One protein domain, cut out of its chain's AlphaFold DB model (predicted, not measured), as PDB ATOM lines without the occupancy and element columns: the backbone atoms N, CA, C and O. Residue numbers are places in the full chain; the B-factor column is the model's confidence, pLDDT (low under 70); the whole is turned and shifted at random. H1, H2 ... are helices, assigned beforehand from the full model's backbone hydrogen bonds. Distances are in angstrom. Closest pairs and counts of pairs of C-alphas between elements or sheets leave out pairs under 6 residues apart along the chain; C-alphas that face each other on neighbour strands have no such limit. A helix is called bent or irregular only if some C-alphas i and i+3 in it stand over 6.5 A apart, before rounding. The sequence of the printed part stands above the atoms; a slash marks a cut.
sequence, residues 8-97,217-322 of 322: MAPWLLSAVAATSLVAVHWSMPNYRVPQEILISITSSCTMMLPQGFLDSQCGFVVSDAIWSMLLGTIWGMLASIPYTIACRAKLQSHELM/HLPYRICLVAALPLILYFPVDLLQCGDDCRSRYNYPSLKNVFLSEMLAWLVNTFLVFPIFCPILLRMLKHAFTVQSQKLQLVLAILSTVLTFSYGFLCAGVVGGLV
ATOM      1  N   MET A   8     276.999 381.335 383.140       95.00
ATOM      2  CA  MET A   8     276.665 380.135 382.370       95.00
ATOM      3  C   MET A   8     277.889 379.480 381.743       95.00
ATOM      4  O   MET A   8     278.056 378.274 381.891       95.00
ATOM      5  N   ALA A   9     278.751 380.254 381.084       95.31
ATOM      6  CA  ALA A   9     279.954 379.731 380.442       95.31
ATOM      7  C   ALA A   9     280.919 379.031 381.429       95.31
ATOM      8  O   ALA A   9     281.234 377.862 381.198       95.31
ATOM      9  N   PRO A  10     281.351 379.656 382.548       95.06
ATOM     10  CA  PRO A  10     282.259 379.000 383.491       95.06
ATOM     11  C   PRO A  10     281.613 377.805 384.203       95.06
ATOM     12  O   PRO A  10     282.282 376.794 384.429       95.06
ATOM     13  N   TRP A  11     280.314 377.883 384.524       96.19
ATOM     14  CA  TRP A  11     279.587 376.755 385.109       96.19
ATOM     15  C   TRP A  11     279.522 375.577 384.134       96.19
ATOM     16  O   TRP A  11     279.852 374.455 384.512       96.19
ATOM     17  N   LEU A  12     279.151 375.836 382.877       96.25
ATOM     18  CA  LEU A  12     278.999 374.806 381.856       96.25
ATOM     19  C   LEU A  12     280.337 374.136 381.546       96.25
ATOM     20  O   LEU A  12     280.401 372.912 381.510       96.25
ATOM     21  N   LEU A  13     281.409 374.917 381.390       95.56
ATOM     22  CA  LEU A  13     282.749 374.380 381.158       95.56
ATOM     23  C   LEU A  13     283.209 373.492 382.321       95.56
ATOM     24  O   LEU A  13     283.728 372.402 382.097       95.56
ATOM     25  N   SER A  14     282.965 373.922 383.562       94.69
ATOM     26  CA  SER A  14     283.285 373.122 384.750       94.69
ATOM     27  C   SER A  14     282.458 371.839 384.820       94.69
ATOM     28  O   SER A  14     282.985 370.786 385.173       94.69
ATOM     29  N   ALA A  15     281.172 371.908 384.461       94.62
ATOM     30  CA  ALA A  15     280.296 370.745 384.434       94.62
ATOM     31  C   ALA A  15     280.740 369.736 383.367       94.62
ATOM     32  O   ALA A  15     280.871 368.559 383.681       94.62
ATOM     33  N   VAL A  16     281.064 370.202 382.155       95.62
ATOM     34  CA  VAL A  16     281.620 369.386 381.062       95.62
ATOM     35  C   VAL A  16     282.952 368.752 381.466       95.62
ATOM     36  O   VAL A  16     283.171 367.565 381.232       95.62
ATOM     37  N   ALA A  17     283.850 369.504 382.106       94.25
ATOM     38  CA  ALA A  17     285.122 368.964 382.581       94.25
ATOM     39  C   ALA A  17     284.915 367.869 383.641       94.25
ATOM     40  O   ALA A  17     285.540 366.811 383.580       94.25
ATOM     41  N   ALA A  18     284.002 368.093 384.586       92.31
ATOM     42  CA  ALA A  18     283.685 367.126 385.626       92.31
ATOM     43  C   ALA A  18     282.998 365.866 385.074       92.31
ATOM     44  O   ALA A  18     283.369 364.762 385.462       92.31
ATOM     45  N   THR A  19     282.045 365.994 384.147       93.12
ATOM     46  CA  THR A  19     281.401 364.831 383.511       93.12
ATOM     47  C   THR A  19     282.376 364.062 382.628       93.12
ATOM     48  O   THR A  19     282.339 362.835 382.619       93.12
ATOM     49  N   SER A  20     283.317 364.748 381.972       93.44
ATOM     50  CA  SER A  20     284.428 364.104 381.257       93.44
ATOM     51  C   SER A  20     285.321 363.309 382.208       93.44
ATOM     52  O   SER A  20     285.676 362.172 381.911       93.44
ATOM     53  N   LEU A  21     285.648 363.870 383.378       92.50
ATOM     54  CA  LEU A  21     286.428 363.175 384.400       92.50
ATOM     55  C   LEU A  21     285.716 361.897 384.854       92.50
ATOM     56  O   LEU A  21     286.342 360.842 384.897       92.50
ATOM     57  N   VAL A  22     284.414 361.983 385.143       92.31
ATOM     58  CA  VAL A  22     283.595 360.826 385.526       92.31
ATOM     59  C   VAL A  22     283.561 359.782 384.410       92.31
ATOM     60  O   VAL A  22     283.796 358.615 384.694       92.31
ATOM     61  N   ALA A  23     283.352 360.183 383.153       91.31
ATOM     62  CA  ALA A  23     283.331 359.265 382.013       91.31
ATOM     63  C   ALA A  23     284.674 358.531 381.829       91.31
ATOM     64  O   ALA A  23     284.709 357.312 381.678       91.31
ATOM     65  N   VAL A  24     285.799 359.248 381.930       91.44
ATOM     66  CA  VAL A  24     287.141 358.645 381.861       91.44
ATOM     67  C   VAL A  24     287.364 357.663 383.012       91.44
ATOM     68  O   VAL A  24     287.871 356.563 382.796       91.44
ATOM     69  N   HIS A  25     286.969 358.020 384.232       90.62
ATOM     70  CA  HIS A  25     287.139 357.139 385.387       90.62
ATOM     71  C   HIS A  25     286.206 355.932 385.351       90.62
ATOM     72  O   HIS A  25     286.620 354.855 385.755       90.62
ATOM     73  N   TRP A  26     284.998 356.081 384.814       88.50
ATOM     74  CA  TRP A  26     284.087 354.971 384.552       88.50
ATOM     75  C   TRP A  26     284.681 353.980 383.545       88.50
ATOM     76  O   TRP A  26     284.604 352.770 383.729       88.50
ATOM     77  N   SER A  27     285.353 354.499 382.516       86.69
ATOM     78  CA  SER A  27     285.976 353.689 381.468       86.69
ATOM     79  C   SER A  27     287.184 352.873 381.936       86.69
ATOM     80  O   SER A  27     287.434 351.767 381.463       86.69
ATOM     81  N   MET A  28     287.950 353.405 382.890       87.12
ATOM     82  CA  MET A  28     289.213 352.810 383.329       87.12
ATOM     83  C   MET A  28     289.049 351.384 383.887       87.12
ATOM     84  O   MET A  28     289.766 350.502 383.413       87.12
ATOM     85  N   PRO A  29     288.128 351.112 384.833       83.06
ATOM     86  CA  PRO A  29     287.847 349.764 385.313       83.06
ATOM     87  C   PRO A  29     287.411 348.826 384.196       83.06
ATOM     88  O   PRO A  29     287.972 347.742 384.076       83.06
ATOM     89  N   ASN A  30     286.484 349.262 383.342       79.31
ATOM     90  CA  ASN A  30     285.918 348.407 382.298       79.31
ATOM     91  C   ASN A  30     286.968 347.949 381.275       79.31
ATOM     92  O   ASN A  30     286.850 346.847 380.743       79.31
ATOM     93  N   TYR A  31     288.012 348.754 381.042       79.44
ATOM     94  CA  TYR A  31     288.995 348.487 379.985       79.44
ATOM     95  C   TYR A  31     290.378 348.066 380.468       79.44
ATOM     96  O   TYR A  31     291.089 347.366 379.749       79.44
ATOM     97  N   ARG A  32     290.812 348.517 381.647       85.12
ATOM     98  CA  ARG A  32     292.177 348.261 382.134       85.12
ATOM     99  C   ARG A  32     292.248 347.245 383.258       85.12
ATOM    100  O   ARG A  32     293.339 346.749 383.534       85.12
ATOM    101  N   VAL A  33     291.132 346.954 383.920       84.12
ATOM    102  CA  VAL A  33     291.106 346.015 385.040       84.12
ATOM    103  C   VAL A  33     290.649 344.646 384.528       84.12
ATOM    104  O   VAL A  33     289.593 344.557 383.902       84.12
ATOM    105  N   PRO A  34     291.416 343.566 384.780       86.31
ATOM    106  CA  PRO A  34     290.980 342.207 384.490       86.31
ATOM    107  C   PRO A  34     289.575 341.934 385.032       86.31
ATOM    108  O   PRO A  34     289.279 342.221 386.192       86.31
ATOM    109  N   GLN A  35     288.720 341.340 384.200       79.62
ATOM    110  CA  GLN A  35     287.313 341.083 384.529       79.62
ATOM    111  C   GLN A  35     287.136 340.257 385.812       79.62
ATOM    112  O   GLN A  35     286.190 340.486 386.559       79.62
ATOM    113  N   GLU A  36     288.073 339.360 386.119       84.88
ATOM    114  CA  GLU A  36     288.071 338.573 387.359       84.88
ATOM    115  C   GLU A  36     288.081 339.451 388.619       84.88
ATOM    116  O   GLU A  36     287.407 339.145 389.602       84.88
ATOM    117  N   ILE A  37     288.793 340.581 388.581       86.44
ATOM    118  CA  ILE A  37     288.854 341.526 389.699       86.44
ATOM    119  C   ILE A  37     287.510 342.245 389.844       86.44
ATOM    120  O   ILE A  37     286.999 342.356 390.955       86.44
ATOM    121  N   LEU A  38     286.903 342.689 388.738       80.94
ATOM    122  CA  LEU A  38     285.591 343.350 388.768       80.94
ATOM    123  C   LEU A  38     284.499 342.409 389.292       80.94
ATOM    124  O   LEU A  38     283.701 342.803 390.144       80.94
ATOM    125  N   ILE A  39     284.508 341.148 388.849       81.31
ATOM    126  CA  ILE A  39     283.590 340.109 389.332       81.31
ATOM    127  C   ILE A  39     283.822 339.835 390.820       81.31
ATOM    128  O   ILE A  39     282.855 339.703 391.562       81.31
ATOM    129  N   SER A  40     285.074 339.798 391.285       86.94
ATOM    130  CA  SER A  40     285.396 339.600 392.704       86.94
ATOM    131  C   SER A  40     284.845 340.723 393.594       86.94
ATOM    132  O   SER A  40     284.221 340.456 394.625       86.94
ATOM    133  N   ILE A  41     284.998 341.984 393.172       83.75
ATOM    134  CA  ILE A  41     284.432 343.140 393.886       83.75
ATOM    135  C   ILE A  41     282.899 343.066 393.864       83.75
ATOM    136  O   ILE A  41     282.277 343.194 394.916       83.75
ATOM    137  N   THR A  42     282.297 342.798 392.699       80.06
ATOM    138  CA  THR A  42     280.834 342.664 392.564       80.06
ATOM    139  C   THR A  42     280.308 341.572 393.492       80.06
ATOM    140  O   THR A  42     279.421 341.827 394.300       80.06
ATOM    141  N   SER A  43     280.933 340.392 393.450       82.12
ATOM    142  CA  SER A  43     280.612 339.241 394.293       82.12
ATOM    143  C   SER A  43     280.678 339.601 395.776       82.12
ATOM    144  O   SER A  43     279.721 339.353 396.506       82.12
ATOM    145  N   SER A  44     281.742 340.289 396.207       87.00
ATOM    146  CA  SER A  44     281.904 340.754 397.593       87.00
ATOM    147  C   SER A  44     280.769 341.685 398.035       87.00
ATOM    148  O   SER A  44     280.295 341.591 399.165       87.00
ATOM    149  N   CYS A  45     280.301 342.567 397.147       81.81
ATOM    150  CA  CYS A  45     279.180 343.464 397.425       81.81
ATOM    151  C   CYS A  45     277.832 342.730 397.452       81.81
ATOM    152  O   CYS A  45     276.955 343.085 398.239       81.81
ATOM    153  N   THR A  46     277.664 341.692 396.633       83.12
ATOM    154  CA  THR A  46     276.428 340.904 396.554       83.12
ATOM    155  C   THR A  46     276.357 339.758 397.561       83.12
ATOM    156  O   THR A  46     275.292 339.174 397.708       83.12
ATOM    157  N   MET A  47     277.432 339.455 398.301       86.69
ATOM    158  CA  MET A  47     277.456 338.391 399.320       86.69
ATOM    159  C   MET A  47     276.392 338.552 400.417       86.69
ATOM    160  O   MET A  47     276.057 337.587 401.097       86.69
ATOM    161  N   MET A  48     275.853 339.761 400.601       86.31
ATOM    162  CA  MET A  48     274.759 340.016 401.542       86.31
ATOM    163  C   MET A  48     273.374 339.623 401.003       86.31
ATOM    164  O   MET A  48     272.402 339.637 401.760       86.31
ATOM    165  N   LEU A  49     273.260 339.290 399.715       88.75
ATOM    166  CA  LEU A  49     272.004 338.934 399.065       88.75
ATOM    167  C   LEU A  49     271.825 337.405 399.009       88.75
ATOM    168  O   LEU A  49     272.795 336.677 398.793       88.75
ATOM    169  N   PRO A  50     270.594 336.884 399.173       91.00
ATOM    170  CA  PRO A  50     270.331 335.453 399.039       91.00
ATOM    171  C   PRO A  50     270.655 334.937 397.629       91.00
ATOM    172  O   PRO A  50     270.249 335.552 396.644       91.00
ATOM    173  N   GLN A  51     271.284 333.762 397.516       88.31
ATOM    174  CA  GLN A  51     271.643 333.175 396.215       88.31
ATOM    175  C   GLN A  51     270.436 333.025 395.276       88.31
ATOM    176  O   GLN A  51     270.488 333.445 394.127       88.31
ATOM    177  N   GLY A  52     269.302 332.533 395.790       87.94
ATOM    178  CA  GLY A  52     268.081 332.395 394.986       87.94
ATOM    179  C   GLY A  52     267.500 333.729 394.495       87.94
ATOM    180  O   GLY A  52     266.748 333.747 393.525       87.94
ATOM    181  N   PHE A  53     267.849 334.847 395.142       87.88
ATOM    182  CA  PHE A  53     267.517 336.179 394.645       87.88
ATOM    183  C   PHE A  53     268.460 336.585 393.510       87.88
ATOM    184  O   PHE A  53     267.974 337.053 392.484       87.88
ATOM    185  N   LEU A  54     269.770 336.362 393.662       86.25
ATOM    186  CA  LEU A  54     270.778 336.653 392.635       86.25
ATOM    187  C   LEU A  54     270.541 335.875 391.335       86.25
ATOM    188  O   LEU A  54     270.723 336.434 390.259       86.25
ATOM    189  N   ASP A  55     270.059 334.635 391.433       87.19
ATOM    190  CA  ASP A  55     269.740 333.798 390.268       87.19
ATOM    191  C   ASP A  55     268.439 334.233 389.550       87.19
ATOM    192  O   ASP A  55     268.114 333.738 388.469       87.19
ATOM    193  N   SER A  56     267.665 335.154 390.138       89.00
ATOM    194  CA  SER A  56     266.431 335.683 389.544       89.00
ATOM    195  C   SER A  56     266.695 336.889 388.632       89.00
ATOM    196  O   SER A  56     267.679 337.607 388.799       89.00
ATOM    197  N   GLN A  57     265.760 337.201 387.726       84.50
ATOM    198  CA  GLN A  57     265.835 338.427 386.907       84.50
ATOM    199  C   GLN A  57     265.927 339.705 387.760       84.50
ATOM    200  O   GLN A  57     266.634 340.643 387.407       84.50
ATOM    201  N   CYS A  58     265.258 339.730 388.916       87.19
ATOM    202  CA  CYS A  58     265.330 340.856 389.847       87.19
ATOM    203  C   CYS A  58     266.719 340.969 390.505       87.19
ATOM    204  O   CYS A  58     267.198 342.073 390.759       87.19
ATOM    205  N   GLY A  59     267.388 339.833 390.723       86.62
ATOM    206  CA  GLY A  59     268.760 339.771 391.220       86.62
ATOM    207  C   GLY A  59     269.742 340.485 390.308       86.62
ATOM    208  O   GLY A  59     270.553 341.274 390.788       86.62
ATOM    209  N   PHE A  60     269.611 340.274 388.998       83.56
ATOM    210  CA  PHE A  60     270.419 340.964 387.996       83.56
ATOM    211  C   PHE A  60     270.208 342.486 388.041       83.56
ATOM    212  O   PHE A  60     271.183 343.221 388.172       83.56
ATOM    213  N   VAL A  61     268.951 342.954 388.050       87.69
ATOM    214  CA  VAL A  61     268.617 344.392 388.144       87.69
ATOM    215  C   VAL A  61     269.232 345.025 389.393       87.69
ATOM    216  O   VAL A  61     269.848 346.086 389.331       87.69
ATOM    217  N   VAL A  62     269.064 344.382 390.551       88.75
ATOM    218  CA  VAL A  62     269.567 344.909 391.823       88.75
ATOM    219  C   VAL A  62     271.091 344.869 391.881       88.75
ATOM    220  O   VAL A  62     271.696 345.822 392.368       88.75
ATOM    221  N   SER A  63     271.719 343.809 391.369       86.56
ATOM    222  CA  SER A  63     273.178 343.716 391.292       86.56
ATOM    223  C   SER A  63     273.758 344.825 390.415       86.56
ATOM    224  O   SER A  63     274.711 345.481 390.832       86.56
ATOM    225  N   ASP A  64     273.168 345.073 389.242       85.75
ATOM    226  CA  ASP A  64     273.604 346.138 388.335       85.75
ATOM    227  C   ASP A  64     273.411 347.530 388.954       85.75
ATOM    228  O   ASP A  64     274.325 348.357 388.953       85.75
ATOM    229  N   ALA A  65     272.267 347.762 389.602       90.31
ATOM    230  CA  ALA A  65     271.983 349.003 390.311       90.31
ATOM    231  C   ALA A  65     272.972 349.271 391.460       90.31
ATOM    232  O   ALA A  65     273.473 350.390 391.595       90.31
ATOM    233  N   ILE A  66     273.291 348.256 392.275       89.56
ATOM    234  CA  ILE A  66     274.274 348.365 393.365       89.56
ATOM    235  C   ILE A  66     275.666 348.638 392.796       89.56
ATOM    236  O   ILE A  66     276.357 349.537 393.278       89.56
ATOM    237  N   TRP A  67     276.073 347.888 391.773       87.44
ATOM    238  CA  TRP A  67     277.378 348.040 391.139       87.44
ATOM    239  C   TRP A  67     277.561 349.437 390.545       87.44
ATOM    240  O   TRP A  67     278.522 350.139 390.878       87.44
ATOM    241  N   SER A  68     276.586 349.874 389.746       90.00
ATOM    242  CA  SER A  68     276.558 351.197 389.132       90.00
ATOM    243  C   SER A  68     276.583 352.301 390.180       90.00
ATOM    244  O   SER A  68     277.386 353.231 390.077       90.00
ATOM    245  N   MET A  69     275.776 352.176 391.238       93.56
ATOM    246  CA  MET A  69     275.774 353.119 392.353       93.56
ATOM    247  C   MET A  69     277.146 353.190 393.032       93.56
ATOM    248  O   MET A  69     277.639 354.293 393.255       93.56
ATOM    249  N   LEU A  70     277.778 352.063 393.367       90.88
ATOM    250  CA  LEU A  70     279.054 352.047 394.090       90.88
ATOM    251  C   LEU A  70     280.186 352.663 393.266       90.88
ATOM    252  O   LEU A  70     280.823 353.615 393.724       90.88
ATOM    253  N   LEU A  71     280.408 352.171 392.043       89.56
ATOM    254  CA  LEU A  71     281.447 352.710 391.163       89.56
ATOM    255  C   LEU A  71     281.175 354.172 390.823       89.56
ATOM    256  O   LEU A  71     282.055 355.022 390.951       89.56
ATOM    257  N   GLY A  72     279.938 354.475 390.445       89.88
ATOM    258  CA  GLY A  72     279.513 355.821 390.110       89.88
ATOM    259  C   GLY A  72     279.688 356.803 391.265       89.88
ATOM    260  O   GLY A  72     280.117 357.936 391.057       89.88
ATOM    261  N   THR A  73     279.449 356.365 392.502       92.50
ATOM    262  CA  THR A  73     279.687 357.175 393.705       92.50
ATOM    263  C   THR A  73     281.176 357.399 393.945       92.50
ATOM    264  O   THR A  73     281.576 358.526 394.230       92.50
ATOM    265  N   ILE A  74     282.012 356.365 393.802       92.19
ATOM    266  CA  ILE A  74     283.471 356.480 393.961       92.19
ATOM    267  C   ILE A  74     284.043 357.490 392.965       92.19
ATOM    268  O   ILE A  74     284.787 358.394 393.350       92.19
ATOM    269  N   TRP A  75     283.650 357.397 391.698       91.56
ATOM    270  CA  TRP A  75     284.115 358.327 390.668       91.56
ATOM    271  C   TRP A  75     283.472 359.710 390.793       91.56
ATOM    272  O   TRP A  75     284.144 360.730 390.625       91.56
ATOM    273  N   GLY A  76     282.201 359.767 391.189       89.50
ATOM    274  CA  GLY A  76     281.492 361.000 391.515       89.50
ATOM    275  C   GLY A  76     282.126 361.759 392.683       89.50
ATOM    276  O   GLY A  76     282.157 362.989 392.662       89.50
ATOM    277  N   MET A  77     282.713 361.065 393.667       91.88
ATOM    278  CA  MET A  77     283.463 361.699 394.758       91.88
ATOM    279  C   MET A  77     284.658 362.502 394.234       91.88
ATOM    280  O   MET A  77     284.870 363.622 394.699       91.88
ATOM    281  N   LEU A  78     285.389 362.001 393.233       90.44
ATOM    282  CA  LEU A  78     286.511 362.737 392.632       90.44
ATOM    283  C   LEU A  78     286.040 364.006 391.910       90.44
ATOM    284  O   LEU A  78     286.675 365.056 392.002       90.44
ATOM    285  N   ALA A  79     284.890 363.930 391.240       90.62
ATOM    286  CA  ALA A  79     284.277 365.070 390.566       90.62
ATOM    287  C   ALA A  79     283.519 366.014 391.520       90.62
ATOM    288  O   ALA A  79     283.160 367.125 391.128       90.62
ATOM    289  N   SER A  80     283.283 365.616 392.775       90.94
ATOM    290  CA  SER A  80     282.397 366.345 393.688       90.94
ATOM    291  C   SER A  80     282.904 367.741 394.047       90.94
ATOM    292  O   SER A  80     282.122 368.693 394.098       90.94
ATOM    293  N   ILE A  81     284.216 367.886 394.245       89.94
ATOM    294  CA  ILE A  81     284.856 369.153 394.612       89.94
ATOM    295  C   ILE A  81     284.712 370.196 393.492       89.94
ATOM    296  O   ILE A  81     284.115 371.246 393.758       89.94
ATOM    297  N   PRO A  82     285.186 369.955 392.247       90.69
ATOM    298  CA  PRO A  82     285.051 370.947 391.180       90.69
ATOM    299  C   PRO A  82     283.584 371.264 390.872       90.69
ATOM    300  O   PRO A  82     283.238 372.425 390.648       90.69
ATOM    301  N   TYR A  83     282.694 370.269 390.952       92.19
ATOM    302  CA  TYR A  83     281.267 370.479 390.713       92.19
ATOM    303  C   TYR A  83     280.605 371.338 391.798       92.19
ATOM    304  O   TYR A  83     279.796 372.217 391.492       92.19
ATOM    305  N   THR A  84     280.989 371.140 393.064       93.56
ATOM    306  CA  THR A  84     280.528 371.961 394.192       93.56
ATOM    307  C   THR A  84     280.967 373.413 394.027       93.56
ATOM    308  O   THR A  84     280.154 374.321 394.209       93.56
ATOM    309  N   ILE A  85     282.230 373.648 393.653       93.62
ATOM    310  CA  ILE A  85     282.768 374.996 393.417       93.62
ATOM    311  C   ILE A  85     282.001 375.683 392.283       93.62
ATOM    312  O   ILE A  85     281.522 376.803 392.462       93.62
ATOM    313  N   ALA A  86     281.813 374.999 391.151       94.62
ATOM    314  CA  ALA A  86     281.084 375.536 390.006       94.62
ATOM    315  C   ALA A  86     279.624 375.867 390.349       94.62
ATOM    316  O   ALA A  86     279.131 376.950 390.031       94.62
ATOM    317  N   CYS A  87     278.923 374.963 391.039       95.69
ATOM    318  CA  CYS A  87     277.538 375.185 391.451       95.69
ATOM    319  C   CYS A  87     277.409 376.315 392.478       95.69
ATOM    320  O   CYS A  87     276.462 377.097 392.405       95.69
ATOM    321  N   ARG A  88     278.367 376.444 393.404       95.69
ATOM    322  CA  ARG A  88     278.428 377.571 394.341       95.69
ATOM    323  C   ARG A  88     278.598 378.893 393.608       95.69
ATOM    324  O   ARG A  88     277.817 379.806 393.860       95.69
ATOM    325  N   ALA A  89     279.564 378.968 392.693       95.44
ATOM    326  CA  ALA A  89     279.788 380.154 391.875       95.44
ATOM    327  C   ALA A  89     278.513 380.524 391.105       95.44
ATOM    328  O   ALA A  89     278.062 381.661 391.174       95.44
ATOM    329  N   LYS A  90     277.845 379.543 390.482       96.19
ATOM    330  CA  LYS A  90     276.563 379.759 389.800       96.19
ATOM    331  C   LYS A  90     275.484 380.329 390.719       96.19
ATOM    332  O   LYS A  90     274.818 381.289 390.339       96.19
ATOM    333  N   LEU A  91     275.284 379.739 391.901       96.88
ATOM    334  CA  LEU A  91     274.267 380.191 392.856       96.88
ATOM    335  C   LEU A  91     274.543 381.625 393.318       96.88
ATOM    336  O   LEU A  91     273.645 382.458 393.252       96.88
ATOM    337  N   GLN A  92     275.784 381.911 393.718       96.00
ATOM    338  CA  GLN A  92     276.187 383.225 394.217       96.00
ATOM    339  C   GLN A  92     276.124 384.299 393.129       96.00
ATOM    340  O   GLN A  92     275.548 385.355 393.359       96.00
ATOM    341  N   SER A  93     276.659 384.033 391.934       95.94
ATOM    342  CA  SER A  93     276.648 384.999 390.832       95.94
ATOM    343  C   SER A  93     275.235 385.303 390.340       95.94
ATOM    344  O   SER A  93     274.927 386.454 390.047       95.94
ATOM    345  N   HIS A  94     274.360 384.295 390.254       96.00
ATOM    346  CA  HIS A  94     272.974 384.516 389.843       96.00
ATOM    347  C   HIS A  94     272.204 385.302 390.916       96.00
ATOM    348  O   HIS A  94     271.500 386.255 390.591       96.00
ATOM    349  N   GLU A  95     272.353 384.936 392.190       95.75
ATOM    350  CA  GLU A  95     271.715 385.652 393.297       95.75
ATOM    351  C   GLU A  95     272.182 387.111 393.370       95.75
ATOM    352  O   GLU A  95     271.343 388.009 393.431       95.75
ATOM    353  N   LEU A  96     273.492 387.352 393.254       95.38
ATOM    354  CA  LEU A  96     274.069 388.692 393.218       95.38
ATOM    355  C   LEU A  96     273.514 389.519 392.053       95.38
ATOM    356  O   LEU A  96     273.080 390.642 392.272       95.38
ATOM    357  N   MET A  97     273.455 388.953 390.844       95.56
ATOM    358  CA  MET A  97     272.874 389.624 389.676       95.56
ATOM    359  C   MET A  97     271.422 390.051 389.943       95.56
ATOM    360  O   MET A  97     271.055 391.198 389.697       95.56
ATOM    361  N   HIS A 217     266.786 377.348 388.814       95.44
ATOM    362  CA  HIS A 217     266.394 376.984 387.475       95.44
ATOM    363  C   HIS A 217     267.645 376.768 386.626       95.44
ATOM    364  O   HIS A 217     268.647 377.491 386.729       95.44
ATOM    365  N   LEU A 218     267.579 375.726 385.812       95.06
ATOM    366  CA  LEU A 218     268.562 375.429 384.796       95.06
ATOM    367  C   LEU A 218     267.800 374.906 383.578       95.06
ATOM    368  O   LEU A 218     267.050 373.935 383.723       95.06
ATOM    369  N   PRO A 219     267.945 375.536 382.402       94.38
ATOM    370  CA  PRO A 219     267.256 375.067 381.215       94.38
ATOM    371  C   PRO A 219     267.682 373.639 380.878       94.38
ATOM    372  O   PRO A 219     268.873 373.331 380.841       94.38
ATOM    373  N   TYR A 220     266.714 372.782 380.562       95.62
ATOM    374  CA  TYR A 220     266.939 371.368 380.245       95.62
ATOM    375  C   TYR A 220     268.038 371.147 379.189       95.62
ATOM    376  O   TYR A 220     268.903 370.289 379.344       95.62
ATOM    377  N   ARG A 221     268.055 371.986 378.143       96.00
ATOM    378  CA  ARG A 221     269.065 371.936 377.071       96.00
ATOM    379  C   ARG A 221     270.485 372.161 377.595       96.00
ATOM    380  O   ARG A 221     271.410 371.513 377.130       96.00
ATOM    381  N   ILE A 222     270.654 373.042 378.578       95.69
ATOM    382  CA  ILE A 222     271.955 373.310 379.196       95.69
ATOM    383  C   ILE A 222     272.399 372.115 380.048       95.69
ATOM    384  O   ILE A 222     273.570 371.747 379.996       95.69
ATOM    385  N   CYS A 223     271.476 371.455 380.762       96.81
ATOM    386  CA  CYS A 223     271.786 370.207 381.465       96.81
ATOM    387  C   CYS A 223     272.234 369.098 380.499       96.81
ATOM    388  O   CYS A 223     273.196 368.394 380.790       96.81
ATOM    389  N   LEU A 224     271.571 368.962 379.343       96.12
ATOM    390  CA  LEU A 224     271.969 367.999 378.309       96.12
ATOM    391  C   LEU A 224     273.376 368.279 377.774       96.12
ATOM    392  O   LEU A 224     274.182 367.360 377.673       96.12
ATOM    393  N   VAL A 225     273.695 369.541 377.471       96.75
ATOM    394  CA  VAL A 225     275.039 369.919 377.002       96.75
ATOM    395  C   VAL A 225     276.094 369.652 378.080       96.75
ATOM    396  O   VAL A 225     277.172 369.156 377.767       96.75
ATOM    397  N   ALA A 226     275.787 369.906 379.354       95.88
ATOM    398  CA  ALA A 226     276.689 369.590 380.465       95.88
ATOM    399  C   ALA A 226     276.969 368.077 380.600       95.88
ATOM    400  O   ALA A 226     278.073 367.680 380.978       95.88
ATOM    401  N   ALA A 227     275.985 367.238 380.265       95.00
ATOM    402  CA  ALA A 227     276.091 365.781 380.278       95.00
ATOM    403  C   ALA A 227     276.665 365.183 378.979       95.00
ATOM    404  O   ALA A 227     276.912 363.979 378.922       95.00
ATOM    405  N   LEU A 228     276.909 366.003 377.950       94.38
ATOM    406  CA  LEU A 228     277.347 365.558 376.627       94.38
ATOM    407  C   LEU A 228     278.580 364.636 376.658       94.38
ATOM    408  O   LEU A 228     278.546 363.631 375.954       94.38
ATOM    409  N   PRO A 229     279.631 364.876 377.470       93.31
ATOM    410  CA  PRO A 229     280.772 363.958 377.531       93.31
ATOM    411  C   PRO A 229     280.395 362.536 377.951       93.31
ATOM    412  O   PRO A 229     280.920 361.573 377.401       93.31
ATOM    413  N   LEU A 230     279.457 362.399 378.892       90.12
ATOM    414  CA  LEU A 230     278.970 361.101 379.352       90.12
ATOM    415  C   LEU A 230     278.061 360.444 378.302       90.12
ATOM    416  O   LEU A 230     278.130 359.239 378.095       90.12
ATOM    417  N   ILE A 231     277.258 361.241 377.589       91.88
ATOM    418  CA  ILE A 231     276.405 360.766 376.487       91.88
ATOM    419  C   ILE A 231     277.255 360.288 375.303       91.88
ATOM    420  O   ILE A 231     276.985 359.243 374.724       91.88
ATOM    421  N   LEU A 232     278.303 361.027 374.933       90.94
ATOM    422  CA  LEU A 232     279.203 360.660 373.832       90.94
ATOM    423  C   LEU A 232     280.123 359.488 374.176       90.94
ATOM    424  O   LEU A 232     280.727 358.912 373.275       90.94
ATOM    425  N   TYR A 233     280.229 359.130 375.454       86.06
ATOM    426  CA  TYR A 233     280.947 357.941 375.881       86.06
ATOM    427  C   TYR A 233     280.174 356.647 375.567       86.06
ATOM    428  O   TYR A 233     280.794 355.626 375.290       86.06
ATOM    429  N   PHE A 234     278.839 356.682 375.513       84.12
ATOM    430  CA  PHE A 234     277.998 355.502 375.269       84.12
ATOM    431  C   PHE A 234     278.412 354.641 374.058       84.12
ATOM    432  O   PHE A 234     278.579 353.431 374.223       84.12
ATOM    433  N   PRO A 235     278.629 355.202 372.850       84.75
ATOM    434  CA  PRO A 235     279.008 354.394 371.696       84.75
ATOM    435  C   PRO A 235     280.323 353.643 371.911       84.75
ATOM    436  O   PRO A 235     280.514 352.582 371.330       84.75
ATOM    437  N   VAL A 236     281.226 354.178 372.737       86.00
ATOM    438  CA  VAL A 236     282.505 353.537 373.053       86.00
ATOM    439  C   VAL A 236     282.284 352.261 373.861       86.00
ATOM    440  O   VAL A 236     282.928 351.261 373.563       86.00
ATOM    441  N   ASP A 237     281.363 352.285 374.823       81.56
ATOM    442  CA  ASP A 237     280.989 351.121 375.638       81.56
ATOM    443  C   ASP A 237     280.310 350.049 374.769       81.56
ATOM    444  O   ASP A 237     280.687 348.877 374.766       81.56
ATOM    445  N   LEU A 238     279.382 350.485 373.913       83.94
ATOM    446  CA  LEU A 238     278.616 349.600 373.042       83.94
ATOM    447  C   LEU A 238     279.461 348.933 371.950       83.94
ATOM    448  O   LEU A 238     279.321 347.738 371.696       83.94
ATOM    449  N   LEU A 239     280.347 349.688 371.295       84.69
ATOM    450  CA  LEU A 239     281.205 349.172 370.221       84.69
ATOM    451  C   LEU A 239     282.264 348.186 370.723       84.69
ATOM    452  O   LEU A 239     282.837 347.450 369.922       84.69
ATOM    453  N   GLN A 240     282.531 348.167 372.028       79.88
ATOM    454  CA  GLN A 240     283.494 347.256 372.640       79.88
ATOM    455  C   GLN A 240     282.866 345.943 373.124       79.88
ATOM    456  O   GLN A 240     283.593 345.019 373.493       79.88
ATOM    457  N   CYS A 241     281.537 345.811 373.077       80.12
ATOM    458  CA  CYS A 241     280.853 344.567 373.414       80.12
ATOM    459  C   CYS A 241     281.102 343.491 372.336       80.12
ATOM    460  O   CYS A 241     280.475 343.476 371.276       80.12
ATOM    461  N   GLY A 242     282.041 342.581 372.619       80.62
ATOM    462  CA  GLY A 242     282.322 341.386 371.813       80.62
ATOM    463  C   GLY A 242     281.488 340.156 372.210       80.62
ATOM    464  O   GLY A 242     280.481 340.254 372.914       80.62
ATOM    465  N   ASP A 243     281.932 338.967 371.795       80.88
ATOM    466  CA  ASP A 243     281.250 337.698 372.107       80.88
ATOM    467  C   ASP A 243     281.199 337.376 373.612       80.88
ATOM    468  O   ASP A 243     280.206 336.826 374.096       80.88
ATOM    469  N   ASP A 244     282.218 337.780 374.371       77.44
ATOM    470  CA  ASP A 244     282.266 337.601 375.829       77.44
ATOM    471  C   ASP A 244     281.172 338.410 376.540       77.44
ATOM    472  O   ASP A 244     280.504 337.923 377.451       77.44
ATOM    473  N   CYS A 245     280.932 339.636 376.077       77.88
ATOM    474  CA  CYS A 245     279.856 340.490 376.572       77.88
ATOM    475  C   CYS A 245     278.485 339.881 376.230       77.88
ATOM    476  O   CYS A 245     277.645 339.693 377.110       77.88
ATOM    477  N   ARG A 246     278.285 339.455 374.974       82.69
ATOM    478  CA  ARG A 246     277.045 338.795 374.534       82.69
ATOM    479  C   ARG A 246     276.724 337.539 375.348       82.69
ATOM    480  O   ARG A 246     275.569 337.342 375.726       82.69
ATOM    481  N   SER A 247     277.723 336.687 375.586       79.88
ATOM    482  CA  SER A 247     277.540 335.446 376.346       79.88
ATOM    483  C   SER A 247     277.215 335.710 377.817       79.88
ATOM    484  O   SER A 247     276.362 335.022 378.370       79.88
ATOM    485  N   ARG A 248     277.793 336.752 378.429       74.31
ATOM    486  CA  ARG A 248     277.517 337.141 379.821       74.31
ATOM    487  C   ARG A 248     276.060 337.536 380.061       74.31
ATOM    488  O   ARG A 248     275.483 337.143 381.069       74.31
ATOM    489  N   TYR A 249     275.470 338.288 379.139       76.81
ATOM    490  CA  TYR A 249     274.085 338.750 379.259       76.81
ATOM    491  C   TYR A 249     273.065 337.787 378.626       76.81
ATOM    492  O   TYR A 249     271.877 338.091 378.568       76.81
ATOM    493  N   ASN A 250     273.505 336.615 378.145       84.19
ATOM    494  CA  ASN A 250     272.656 335.611 377.492       84.19
ATOM    495  C   ASN A 250     271.816 336.155 376.317       84.19
ATOM    496  O   ASN A 250     270.741 335.633 376.014       84.19
ATOM    497  N   TYR A 251     272.301 337.184 375.613       84.31
ATOM    498  CA  TYR A 251     271.572 337.711 374.463       84.31
ATOM    499  C   TYR A 251     271.734 336.797 373.237       84.31
ATOM    500  O   TYR A 251     272.850 336.388 372.890       84.31
ATOM    501  N   PRO A 252     270.643 336.526 372.495       86.94
ATOM    502  CA  PRO A 252     270.681 335.620 371.348       86.94
ATOM    503  C   PRO A 252     271.388 336.235 370.130       86.94
ATOM    504  O   PRO A 252     271.835 335.510 369.247       86.94
ATOM    505  N   SER A 253     271.499 337.567 370.059       89.31
ATOM    506  CA  SER A 253     272.197 338.268 368.979       89.31
ATOM    507  C   SER A 253     272.753 339.614 369.449       89.31
ATOM    508  O   SER A 253     272.177 340.244 370.336       89.31
ATOM    509  N   LEU A 254     273.822 340.092 368.800       87.25
ATOM    510  CA  LEU A 254     274.393 341.428 369.038       87.25
ATOM    511  C   LEU A 254     273.379 342.555 368.792       87.25
ATOM    512  O   LEU A 254     273.416 343.581 369.461       87.25
ATOM    513  N   LYS A 255     272.430 342.350 367.870       89.25
ATOM    514  CA  LYS A 255     271.361 343.317 367.595       89.25
ATOM    515  C   LYS A 255     270.492 343.575 368.829       89.25
ATOM    516  O   LYS A 255     270.085 344.711 369.046       89.25
ATOM    517  N   ASN A 256     270.212 342.540 369.621       87.94
ATOM    518  CA  ASN A 256     269.387 342.684 370.820       87.94
ATOM    519  C   ASN A 256     270.145 343.401 371.939       87.94
ATOM    520  O   ASN A 256     269.548 344.250 372.589       87.94
ATOM    521  N   VAL A 257     271.450 343.132 372.083       87.25
ATOM    522  CA  VAL A 257     272.331 343.895 372.986       87.25
ATOM    523  C   VAL A 257     272.302 345.374 372.608       87.25
ATOM    524  O   VAL A 257     271.995 346.224 373.432       87.25
ATOM    525  N   PHE A 258     272.534 345.677 371.327       89.69
ATOM    526  CA  PHE A 258     272.553 347.049 370.824       89.69
ATOM    527  C   PHE A 258     271.230 347.774 371.061       89.69
ATOM    528  O   PHE A 258     271.224 348.938 371.452       89.69
ATOM    529  N   LEU A 259     270.106 347.098 370.815       90.94
ATOM    530  CA  LEU A 259     268.789 347.689 371.014       90.94
ATOM    531  C   LEU A 259     268.501 347.952 372.497       90.94
ATOM    532  O   LEU A 259     267.997 349.032 372.803       90.94
ATOM    533  N   SER A 260     268.816 347.001 373.385       89.62
ATOM    534  CA  SER A 260     268.635 347.178 374.831       89.62
ATOM    535  C   SER A 260     269.489 348.344 375.340       89.62
ATOM    536  O   SER A 260     268.956 349.325 375.859       89.62
ATOM    537  N   GLU A 261     270.787 348.331 375.046       88.69
ATOM    538  CA  GLU A 261     271.709 349.382 375.473       88.69
ATOM    539  C   GLU A 261     271.298 350.758 374.944       88.69
ATOM    540  O   GLU A 261     271.205 351.729 375.693       88.69
ATOM    541  N   MET A 262     270.950 350.861 373.658       91.62
ATOM    542  CA  MET A 262     270.474 352.121 373.093       91.62
ATOM    543  C   MET A 262     269.222 352.637 373.817       91.62
ATOM    544  O   MET A 262     269.128 353.835 374.085       91.62
ATOM    545  N   LEU A 263     268.266 351.767 374.156       92.88
ATOM    546  CA  LEU A 263     267.066 352.157 374.900       92.88
ATOM    547  C   LEU A 263     267.403 352.620 376.323       92.88
ATOM    548  O   LEU A 263     266.937 353.689 376.731       92.88
ATOM    549  N   ALA A 264     268.246 351.883 377.048       92.06
ATOM    550  CA  ALA A 264     268.695 352.257 378.386       92.06
ATOM    551  C   ALA A 264     269.398 353.628 378.379       92.06
ATOM    552  O   ALA A 264     269.082 354.520 379.174       92.06
ATOM    553  N   TRP A 265     270.292 353.854 377.417       91.94
ATOM    554  CA  TRP A 265     271.020 355.113 377.276       91.94
ATOM    555  C   TRP A 265     270.155 356.282 376.815       91.94
ATOM    556  O   TRP A 265     270.377 357.407 377.268       91.94
ATOM    557  N   LEU A 266     269.140 356.050 375.978       94.19
ATOM    558  CA  LEU A 266     268.148 357.072 375.640       94.19
ATOM    559  C   LEU A 266     267.387 357.520 376.894       94.19
ATOM    560  O   LEU A 266     267.266 358.721 377.139       94.19
ATOM    561  N   VAL A 267     266.936 356.577 377.726       95.19
ATOM    562  CA  VAL A 267     266.264 356.898 378.994       95.19
ATOM    563  C   VAL A 267     267.206 357.675 379.918       95.19
ATOM    564  O   VAL A 267     266.834 358.737 380.415       95.19
ATOM    565  N   ASN A 268     268.450 357.227 380.090       93.94
ATOM    566  CA  ASN A 268     269.430 357.927 380.922       93.94
ATOM    567  C   ASN A 268     269.737 359.346 380.420       93.94
ATOM    568  O   ASN A 268     269.748 360.299 381.204       93.94
ATOM    569  N   THR A 269     269.904 359.505 379.108       94.31
ATOM    570  CA  THR A 269     270.218 360.784 378.462       94.31
ATOM    571  C   THR A 269     269.091 361.793 378.605       94.31
ATOM    572  O   THR A 269     269.336 362.943 378.961       94.31
ATOM    573  N   PHE A 270     267.852 361.383 378.331       95.75
ATOM    574  CA  PHE A 270     266.728 362.315 378.298       95.75
ATOM    575  C   PHE A 270     266.039 362.486 379.657       95.75
ATOM    576  O   PHE A 270     265.428 363.533 379.888       95.75
ATOM    577  N   LEU A 271     266.151 361.514 380.563       94.31
ATOM    578  CA  LEU A 271     265.472 361.548 381.858       94.31
ATOM    579  C   LEU A 271     266.444 361.766 383.019       94.31
ATOM    580  O   LEU A 271     266.290 362.730 383.765       94.31
ATOM    581  N   VAL A 272     267.458 360.914 383.168       93.62
ATOM    582  CA  VAL A 272     268.298 360.886 384.378       93.62
ATOM    583  C   VAL A 272     269.272 362.068 384.423       93.62
ATOM    584  O   VAL A 272     269.260 362.849 385.378       93.62
ATOM    585  N   PHE A 273     270.085 362.264 383.382       91.50
ATOM    586  CA  PHE A 273     271.118 363.310 383.385       91.50
ATOM    587  C   PHE A 273     270.566 364.743 383.483       91.50
ATOM    588  O   PHE A 273     271.137 365.548 384.225       91.50
ATOM    589  N   PRO A 274     269.449 365.109 382.829       92.81
ATOM    590  CA  PRO A 274     268.931 366.470 382.924       92.81
ATOM    591  C   PRO A 274     268.349 366.812 384.299       92.81
ATOM    592  O   PRO A 274     268.360 367.980 384.694       92.81
ATOM    593  N   ILE A 275     267.868 365.805 385.037       93.94
ATOM    594  CA  ILE A 275     267.327 365.945 386.397       93.94
ATOM    595  C   ILE A 275     268.450 366.109 387.435       93.94
ATOM    596  O   ILE A 275     268.253 366.767 388.462       93.94
ATOM    597  N   PHE A 276     269.646 365.596 387.138       92.12
ATOM    598  CA  PHE A 276     270.811 365.637 388.021       92.12
ATOM    599  C   PHE A 276     271.173 367.056 388.492       92.12
ATOM    600  O   PHE A 276     271.231 367.328 389.693       92.12
ATOM    601  N   CYS A 277     271.381 367.992 387.556       94.12
ATOM    602  CA  CYS A 277     271.841 369.345 387.894       94.12
ATOM    603  C   CYS A 277     270.825 370.124 388.756       94.12
ATOM    604  O   CYS A 277     271.232 370.710 389.763       94.12
ATOM    605  N   PRO A 278     269.512 370.133 388.435       95.62
ATOM    606  CA  PRO A 278     268.505 370.766 389.282       95.62
ATOM    607  C   PRO A 278     268.395 370.170 390.689       95.62
ATOM    608  O   PRO A 278     268.180 370.923 391.639       95.62
ATOM    609  N   ILE A 279     268.508 368.844 390.854       96.62
ATOM    610  CA  ILE A 279     268.505 368.217 392.188       96.62
ATOM    611  C   ILE A 279     269.713 368.705 392.983       96.62
ATOM    612  O   ILE A 279     269.549 369.211 394.096       96.62
ATOM    613  N   LEU A 280     270.900 368.654 392.379       95.94
ATOM    614  CA  LEU A 280     272.115 369.068 393.057       95.94
ATOM    615  C   LEU A 280     272.073 370.536 393.489       95.94
ATOM    616  O   LEU A 280     272.410 370.851 394.626       95.94
ATOM    617  N   LEU A 281     271.631 371.442 392.610       97.31
ATOM    618  CA  LEU A 281     271.530 372.867 392.939       97.31
ATOM    619  C   LEU A 281     270.597 373.121 394.129       97.31
ATOM    620  O   LEU A 281     270.890 373.985 394.955       97.31
ATOM    621  N   ARG A 282     269.496 372.366 394.245       97.62
ATOM    622  CA  ARG A 282     268.587 372.459 395.397       97.62
ATOM    623  C   ARG A 282     269.262 371.982 396.678       97.62
ATOM    624  O   ARG A 282     269.222 372.701 397.674       97.62
ATOM    625  N   MET A 283     269.915 370.820 396.647       97.75
ATOM    626  CA  MET A 283     270.627 370.289 397.814       97.75
ATOM    627  C   MET A 283     271.764 371.220 398.256       97.75
ATOM    628  O   MET A 283     271.870 371.545 399.436       97.75
ATOM    629  N   LEU A 284     272.554 371.734 397.310       97.00
ATOM    630  CA  LEU A 284     273.634 372.679 397.592       97.00
ATOM    631  C   LEU A 284     273.120 374.006 398.145       97.00
ATOM    632  O   LEU A 284     273.727 374.543 399.067       97.00
ATOM    633  N   LYS A 285     271.989 374.525 397.647       97.50
ATOM    634  CA  LYS A 285     271.376 375.727 398.226       97.50
ATOM    635  C   LYS A 285     271.065 375.520 399.709       97.50
ATOM    636  O   LYS A 285     271.396 376.392 400.501       97.50
ATOM    637  N   HIS A 286     270.499 374.374 400.085       97.44
ATOM    638  CA  HIS A 286     270.257 374.039 401.491       97.44
ATOM    639  C   HIS A 286     271.554 373.833 402.284       97.44
ATOM    640  O   HIS A 286     271.671 374.318 403.405       97.44
ATOM    641  N   ALA A 287     272.565 373.180 401.707       97.31
ATOM    642  CA  ALA A 287     273.866 373.042 402.359       97.31
ATOM    643  C   ALA A 287     274.503 374.415 402.653       97.31
ATOM    644  O   ALA A 287     275.115 374.610 403.701       97.31
ATOM    645  N   PHE A 288     274.317 375.387 401.757       96.38
ATOM    646  CA  PHE A 288     274.874 376.733 401.872       96.38
ATOM    647  C   PHE A 288     274.112 377.680 402.805       96.38
ATOM    648  O   PHE A 288     274.647 378.740 403.113       96.38
ATOM    649  N   THR A 289     272.934 377.310 403.321       96.56
ATOM    650  CA  THR A 289     272.259 378.108 404.366       96.56
ATOM    651  C   THR A 289     272.857 377.909 405.762       96.56
ATOM    652  O   THR A 289     272.504 378.625 406.695       96.56
ATOM    653  N   VAL A 290     273.745 376.927 405.937       97.19
ATOM    654  CA  VAL A 290     274.374 376.622 407.227       97.19
ATOM    655  C   VAL A 290     275.486 377.627 407.540       97.19
ATOM    656  O   VAL A 290     276.379 377.840 406.728       97.19
ATOM    657  N   GLN A 291     275.469 378.210 408.746       96.75
ATOM    658  CA  GLN A 291     276.410 379.270 409.152       96.75
ATOM    659  C   GLN A 291     277.871 378.799 409.282       96.75
ATOM    660  O   GLN A 291     278.802 379.568 409.048       96.75
ATOM    661  N   SER A 292     278.100 377.540 409.674       97.56
ATOM    662  CA  SER A 292     279.452 376.998 409.860       97.56
ATOM    663  C   SER A 292     280.082 376.608 408.523       97.56
ATOM    664  O   SER A 292     279.622 375.670 407.878       97.56
ATOM    665  N   GLN A 293     281.191 377.256 408.147       95.69
ATOM    666  CA  GLN A 293     281.902 377.002 406.881       95.69
ATOM    667  C   GLN A 293     282.367 375.545 406.722       95.69
ATOM    668  O   GLN A 293     282.293 374.980 405.630       95.69
ATOM    669  N   LYS A 294     282.837 374.915 407.808       95.94
ATOM    670  CA  LYS A 294     283.279 373.512 407.777       95.94
ATOM    671  C   LYS A 294     282.098 372.577 407.528       95.94
ATOM    672  O   LYS A 294     282.177 371.702 406.673       95.94
ATOM    673  N   LEU A 295     280.997 372.795 408.248       96.31
ATOM    674  CA  LEU A 295     279.784 371.994 408.095       96.31
ATOM    675  C   LEU A 295     279.146 372.209 406.716       96.31
ATOM    676  O   LEU A 295     278.726 371.249 406.085       96.31
ATOM    677  N   GLN A 296     279.154 373.446 406.219       95.94
ATOM    678  CA  GLN A 296     278.719 373.810 404.874       95.94
ATOM    679  C   GLN A 296     279.480 373.019 403.802       95.94
ATOM    680  O   GLN A 296     278.856 372.455 402.906       95.94
ATOM    681  N   LEU A 297     280.814 372.950 403.895       93.31
ATOM    682  CA  LEU A 297     281.635 372.189 402.952       93.31
ATOM    683  C   LEU A 297     281.321 370.688 403.012       93.31
ATOM    684  O   LEU A 297     281.124 370.069 401.971       93.31
ATOM    685  N   VAL A 298     281.224 370.119 404.218       94.12
ATOM    686  CA  VAL A 298     280.891 368.697 404.411       94.12
ATOM    687  C   VAL A 298     279.516 368.372 403.826       94.12
ATOM    688  O   VAL A 298     279.388 367.414 403.069       94.12
ATOM    689  N   LEU A 299     278.499 369.189 404.113       96.69
ATOM    690  CA  LEU A 299     277.149 369.006 403.578       96.69
ATOM    691  C   LEU A 299     277.098 369.184 402.059       96.69
ATOM    692  O   LEU A 299     276.331 368.491 401.396       96.69
ATOM    693  N   ALA A 300     277.907 370.083 401.499       96.19
ATOM    694  CA  ALA A 300     277.974 370.297 400.059       96.19
ATOM    695  C   ALA A 300     278.614 369.107 399.328       96.19
ATOM    696  O   ALA A 300     278.071 368.630 398.328       96.19
ATOM    697  N   ILE A 301     279.716 368.573 399.869       92.31
ATOM    698  CA  ILE A 301     280.344 367.348 399.359       92.31
ATOM    699  C   ILE A 301     279.356 366.186 399.474       92.31
ATOM    700  O   ILE A 301     279.077 365.535 398.473       92.31
ATOM    701  N   LEU A 302     278.750 365.981 400.649       94.31
ATOM    702  CA  LEU A 302     277.770 364.914 400.870       94.31
ATOM    703  C   LEU A 302     276.571 365.022 399.919       94.31
ATOM    704  O   LEU A 302     276.154 364.021 399.351       94.31
ATOM    705  N   SER A 303     276.049 366.230 399.694       96.62
ATOM    706  CA  SER A 303     274.960 366.471 398.739       96.62
ATOM    707  C   SER A 303     275.348 366.066 397.322       96.62
ATOM    708  O   SER A 303     274.555 365.464 396.600       96.62
ATOM    709  N   THR A 304     276.586 366.366 396.932       94.19
ATOM    710  CA  THR A 304     277.115 366.001 395.619       94.19
ATOM    711  C   THR A 304     277.274 364.493 395.487       94.19
ATOM    712  O   THR A 304     276.807 363.924 394.504       94.19
ATOM    713  N   VAL A 305     277.835 363.835 396.505       92.69
ATOM    714  CA  VAL A 305     277.949 362.372 396.577       92.69
ATOM    715  C   VAL A 305     276.578 361.712 396.474       92.69
ATOM    716  O   VAL A 305     276.385 360.886 395.594       92.69
ATOM    717  N   LEU A 306     275.603 362.135 397.285       95.50
ATOM    718  CA  LEU A 306     274.236 361.604 397.254       95.50
ATOM    719  C   LEU A 306     273.562 361.798 395.891       95.50
ATOM    720  O   LEU A 306     272.855 360.905 395.430       95.50
ATOM    721  N   THR A 307     273.792 362.935 395.231       95.50
ATOM    722  CA  THR A 307     273.241 363.183 393.890       95.50
ATOM    723  C   THR A 307     273.872 362.237 392.863       95.50
ATOM    724  O   THR A 307     273.147 361.667 392.049       95.50
ATOM    725  N   PHE A 308     275.194 362.013 392.911       93.44
ATOM    726  CA  PHE A 308     275.869 361.009 392.073       93.44
ATOM    727  C   PHE A 308     275.354 359.601 392.356       93.44
ATOM    728  O   PHE A 308     274.944 358.925 391.416       93.44
ATOM    729  N   SER A 309     275.281 359.191 393.623       94.62
ATOM    730  CA  SER A 309     274.723 357.892 394.007       94.62
ATOM    731  C   SER A 309     273.313 357.706 393.455       94.62
ATOM    732  O   SER A 309     273.030 356.672 392.864       94.62
ATOM    733  N   TYR A 310     272.451 358.719 393.576       95.50
ATOM    734  CA  TYR A 310     271.096 358.687 393.030       95.50
ATOM    735  C   TYR A 310     271.080 358.564 391.501       95.50
ATOM    736  O   TYR A 310     270.383 357.707 390.966       95.50
ATOM    737  N   GLY A 311     271.866 359.381 390.793       94.12
ATOM    738  CA  GLY A 311     271.928 359.345 389.330       94.12
ATOM    739  C   GLY A 311     272.396 357.989 388.797       94.12
ATOM    740  O   GLY A 311     271.774 357.438 387.894       94.12
ATOM    741  N   PHE A 312     273.444 357.422 389.395       94.25
ATOM    742  CA  PHE A 312     273.964 356.110 389.010       94.25
ATOM    743  C   PHE A 312     273.074 354.947 389.454       94.25
ATOM    744  O   PHE A 312     272.984 353.955 388.737       94.25
ATOM    745  N   LEU A 313     272.371 355.077 390.582       94.81
ATOM    746  CA  LEU A 313     271.343 354.119 390.981       94.81
ATOM    747  C   LEU A 313     270.212 354.086 389.948       94.81
ATOM    748  O   LEU A 313     269.830 353.011 389.500       94.81
ATOM    749  N   CYS A 314     269.703 355.250 389.528       95.19
ATOM    750  CA  CYS A 314     268.706 355.327 388.463       95.19
ATOM    751  C   CYS A 314     269.229 354.723 387.158       95.19
ATOM    752  O   CYS A 314     268.500 353.974 386.515       95.19
ATOM    753  N   ALA A 315     270.483 355.006 386.798       92.38
ATOM    754  CA  ALA A 315     271.085 354.466 385.586       92.38
ATOM    755  C   ALA A 315     271.203 352.939 385.607       92.38
ATOM    756  O   ALA A 315     270.829 352.314 384.620       92.38
ATOM    757  N   GLY A 316     271.633 352.345 386.724       92.12
ATOM    758  CA  GLY A 316     271.714 350.887 386.853       92.12
ATOM    759  C   GLY A 316     270.342 350.210 386.959       92.12
ATOM    760  O   GLY A 316     270.131 349.139 386.409       92.12
ATOM    761  N   VAL A 317     269.342 350.858 387.570       93.50
ATOM    762  CA  VAL A 317     267.955 350.349 387.518       93.50
ATOM    763  C   VAL A 317     267.437 350.334 386.079       93.50
ATOM    764  O   VAL A 317     266.812 349.363 385.668       93.50
ATOM    765  N   VAL A 318     267.694 351.394 385.308       93.75
ATOM    766  CA  VAL A 318     267.324 351.451 383.888       93.75
ATOM    767  C   VAL A 318     268.080 350.388 383.090       93.75
ATOM    768  O   VAL A 318     267.445 349.683 382.319       93.75
ATOM    769  N   GLY A 319     269.392 350.239 383.299       88.62
ATOM    770  CA  GLY A 319     270.210 349.224 382.629       88.62
ATOM    771  C   GLY A 319     269.740 347.801 382.923       88.62
ATOM    772  O   GLY A 319     269.557 347.010 382.010       88.62
ATOM    773  N   GLY A 320     269.434 347.493 384.184       87.69
ATOM    774  CA  GLY A 320     268.932 346.178 384.571       87.69
ATOM    775  C   GLY A 320     267.548 345.827 384.013       87.69
ATOM    776  O   GLY A 320     267.234 344.645 383.875       87.69
ATOM    777  N   LEU A 321     266.698 346.822 383.733       89.62
ATOM    778  CA  LEU A 321     265.315 346.612 383.283       89.62
ATOM    779  C   LEU A 321     265.166 346.355 381.777       89.62
ATOM    780  O   LEU A 321     264.093 345.899 381.370       89.62
ATOM    781  N   VAL A 322     266.167 346.697 380.964       86.06
ATOM    782  CA  VAL A 322     266.070 346.705 379.492       86.06
ATOM    783  C   VAL A 322     266.757 345.491 378.871       86.06
ATOM    784  O   VAL A 322     266.117 344.827 378.026       86.06
TER     785      VAL A 322
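This is residues 8 to 97 and 217 to 322 of the 322 residues of the protein "Hypothetical protein" of Symbiodinium sp. CCMP2456 (UniProt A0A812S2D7). An elongated body of long helices, partly aligned and partly crossed, has H1, H5 and H7a in one layer and the pair H4a and H8 facing it, with the short helices H2, H3 and H6 at one end. H4b packs on H1 near the other end, and H7b leaves the first layer to fold back into H8. The printed part has 196 residues with eight named helices, H1 to H8 in order, and no named strand: all helix. It is compact, with a radius of gyration of the C-alphas of 18.1 A and spans of 57 by 34 by 27 A.

H1, residues 8 to 32, begins at C-alpha 8 (276.665, 380.135, 382.370) and is 35.4 A long. H2 is residues 35 to 46 and H3 residues 51 to 54. H4, residues 57 to 97, was assigned by its hydrogen bonds as one helix but is bent, with C-alphas 78 and 81 6.9 A apart; its arms are H4a, 57 to 78, 32.4 A, and H4b, 81 to 97, 24.2 A. H5, residues 220 to 239, 28.2 A, is irregular, with C-alphas 226 and 229 7.5 A apart and a kink of 54 degrees near residue 227. H6 is residues 243 to 248. H7, residues 254 to 288, also one helix by its hydrogen bonds, is bent, with C-alphas 270 and 273 6.8 A apart; its arms are H7a, 254 to 270, 24.1 A, and H7b, 273 to 288, 23.2 A. H8, residues 293 to 321, 41.9 A, ends at C-alpha 321 (265.315, 346.612, 383.283).

H1 touches H5 with residues 12 to 23 alone, the same way at a shallow tilt of 19 degrees; the closest C-alphas, Val 16 and Ala 226, are 5.0 A apart. H2 touches H4a, closest at C-alphas 42 and 67, 6.5 A. H3 touches H4a only at the corner, only just, with 3 pairs of C-alphas within 8 A; the closest, 53 and 59, are 5.1 A apart. H4a touches H8, opposite ways at a shallow tilt of 32 degrees, closest at C-alphas 65 and 316, 3.9 A. H4b touches H1 at C-alphas 11 and 86, 5.3 A. H5 touches H7a at C-alphas 231 and 269, 6.5 A. H6 is close to but not clearly touching H7a. H7b and H8 form a helical hairpin, closest at C-alphas 287 and 299, 5.3 A. Every O i to N i+4 pair is within hydrogen-bond range in H2, H4b, H6, H7a and H8; the figures are 19 of 21 in H1, 17 of 18 in H4a, 11 of 16 in H5 and 10 of 12 in H7b, while H3 is too short for such a pair.

The C-alphas farthest apart, Pro 252 and Gln 291, are 58.0 A apart. Residues 98 to 216 are not printed, and C-alphas 97 and 217 are 14.4 A apart across the cut. The links printed whole are tight. No printed residue is under 70 in pLDDT.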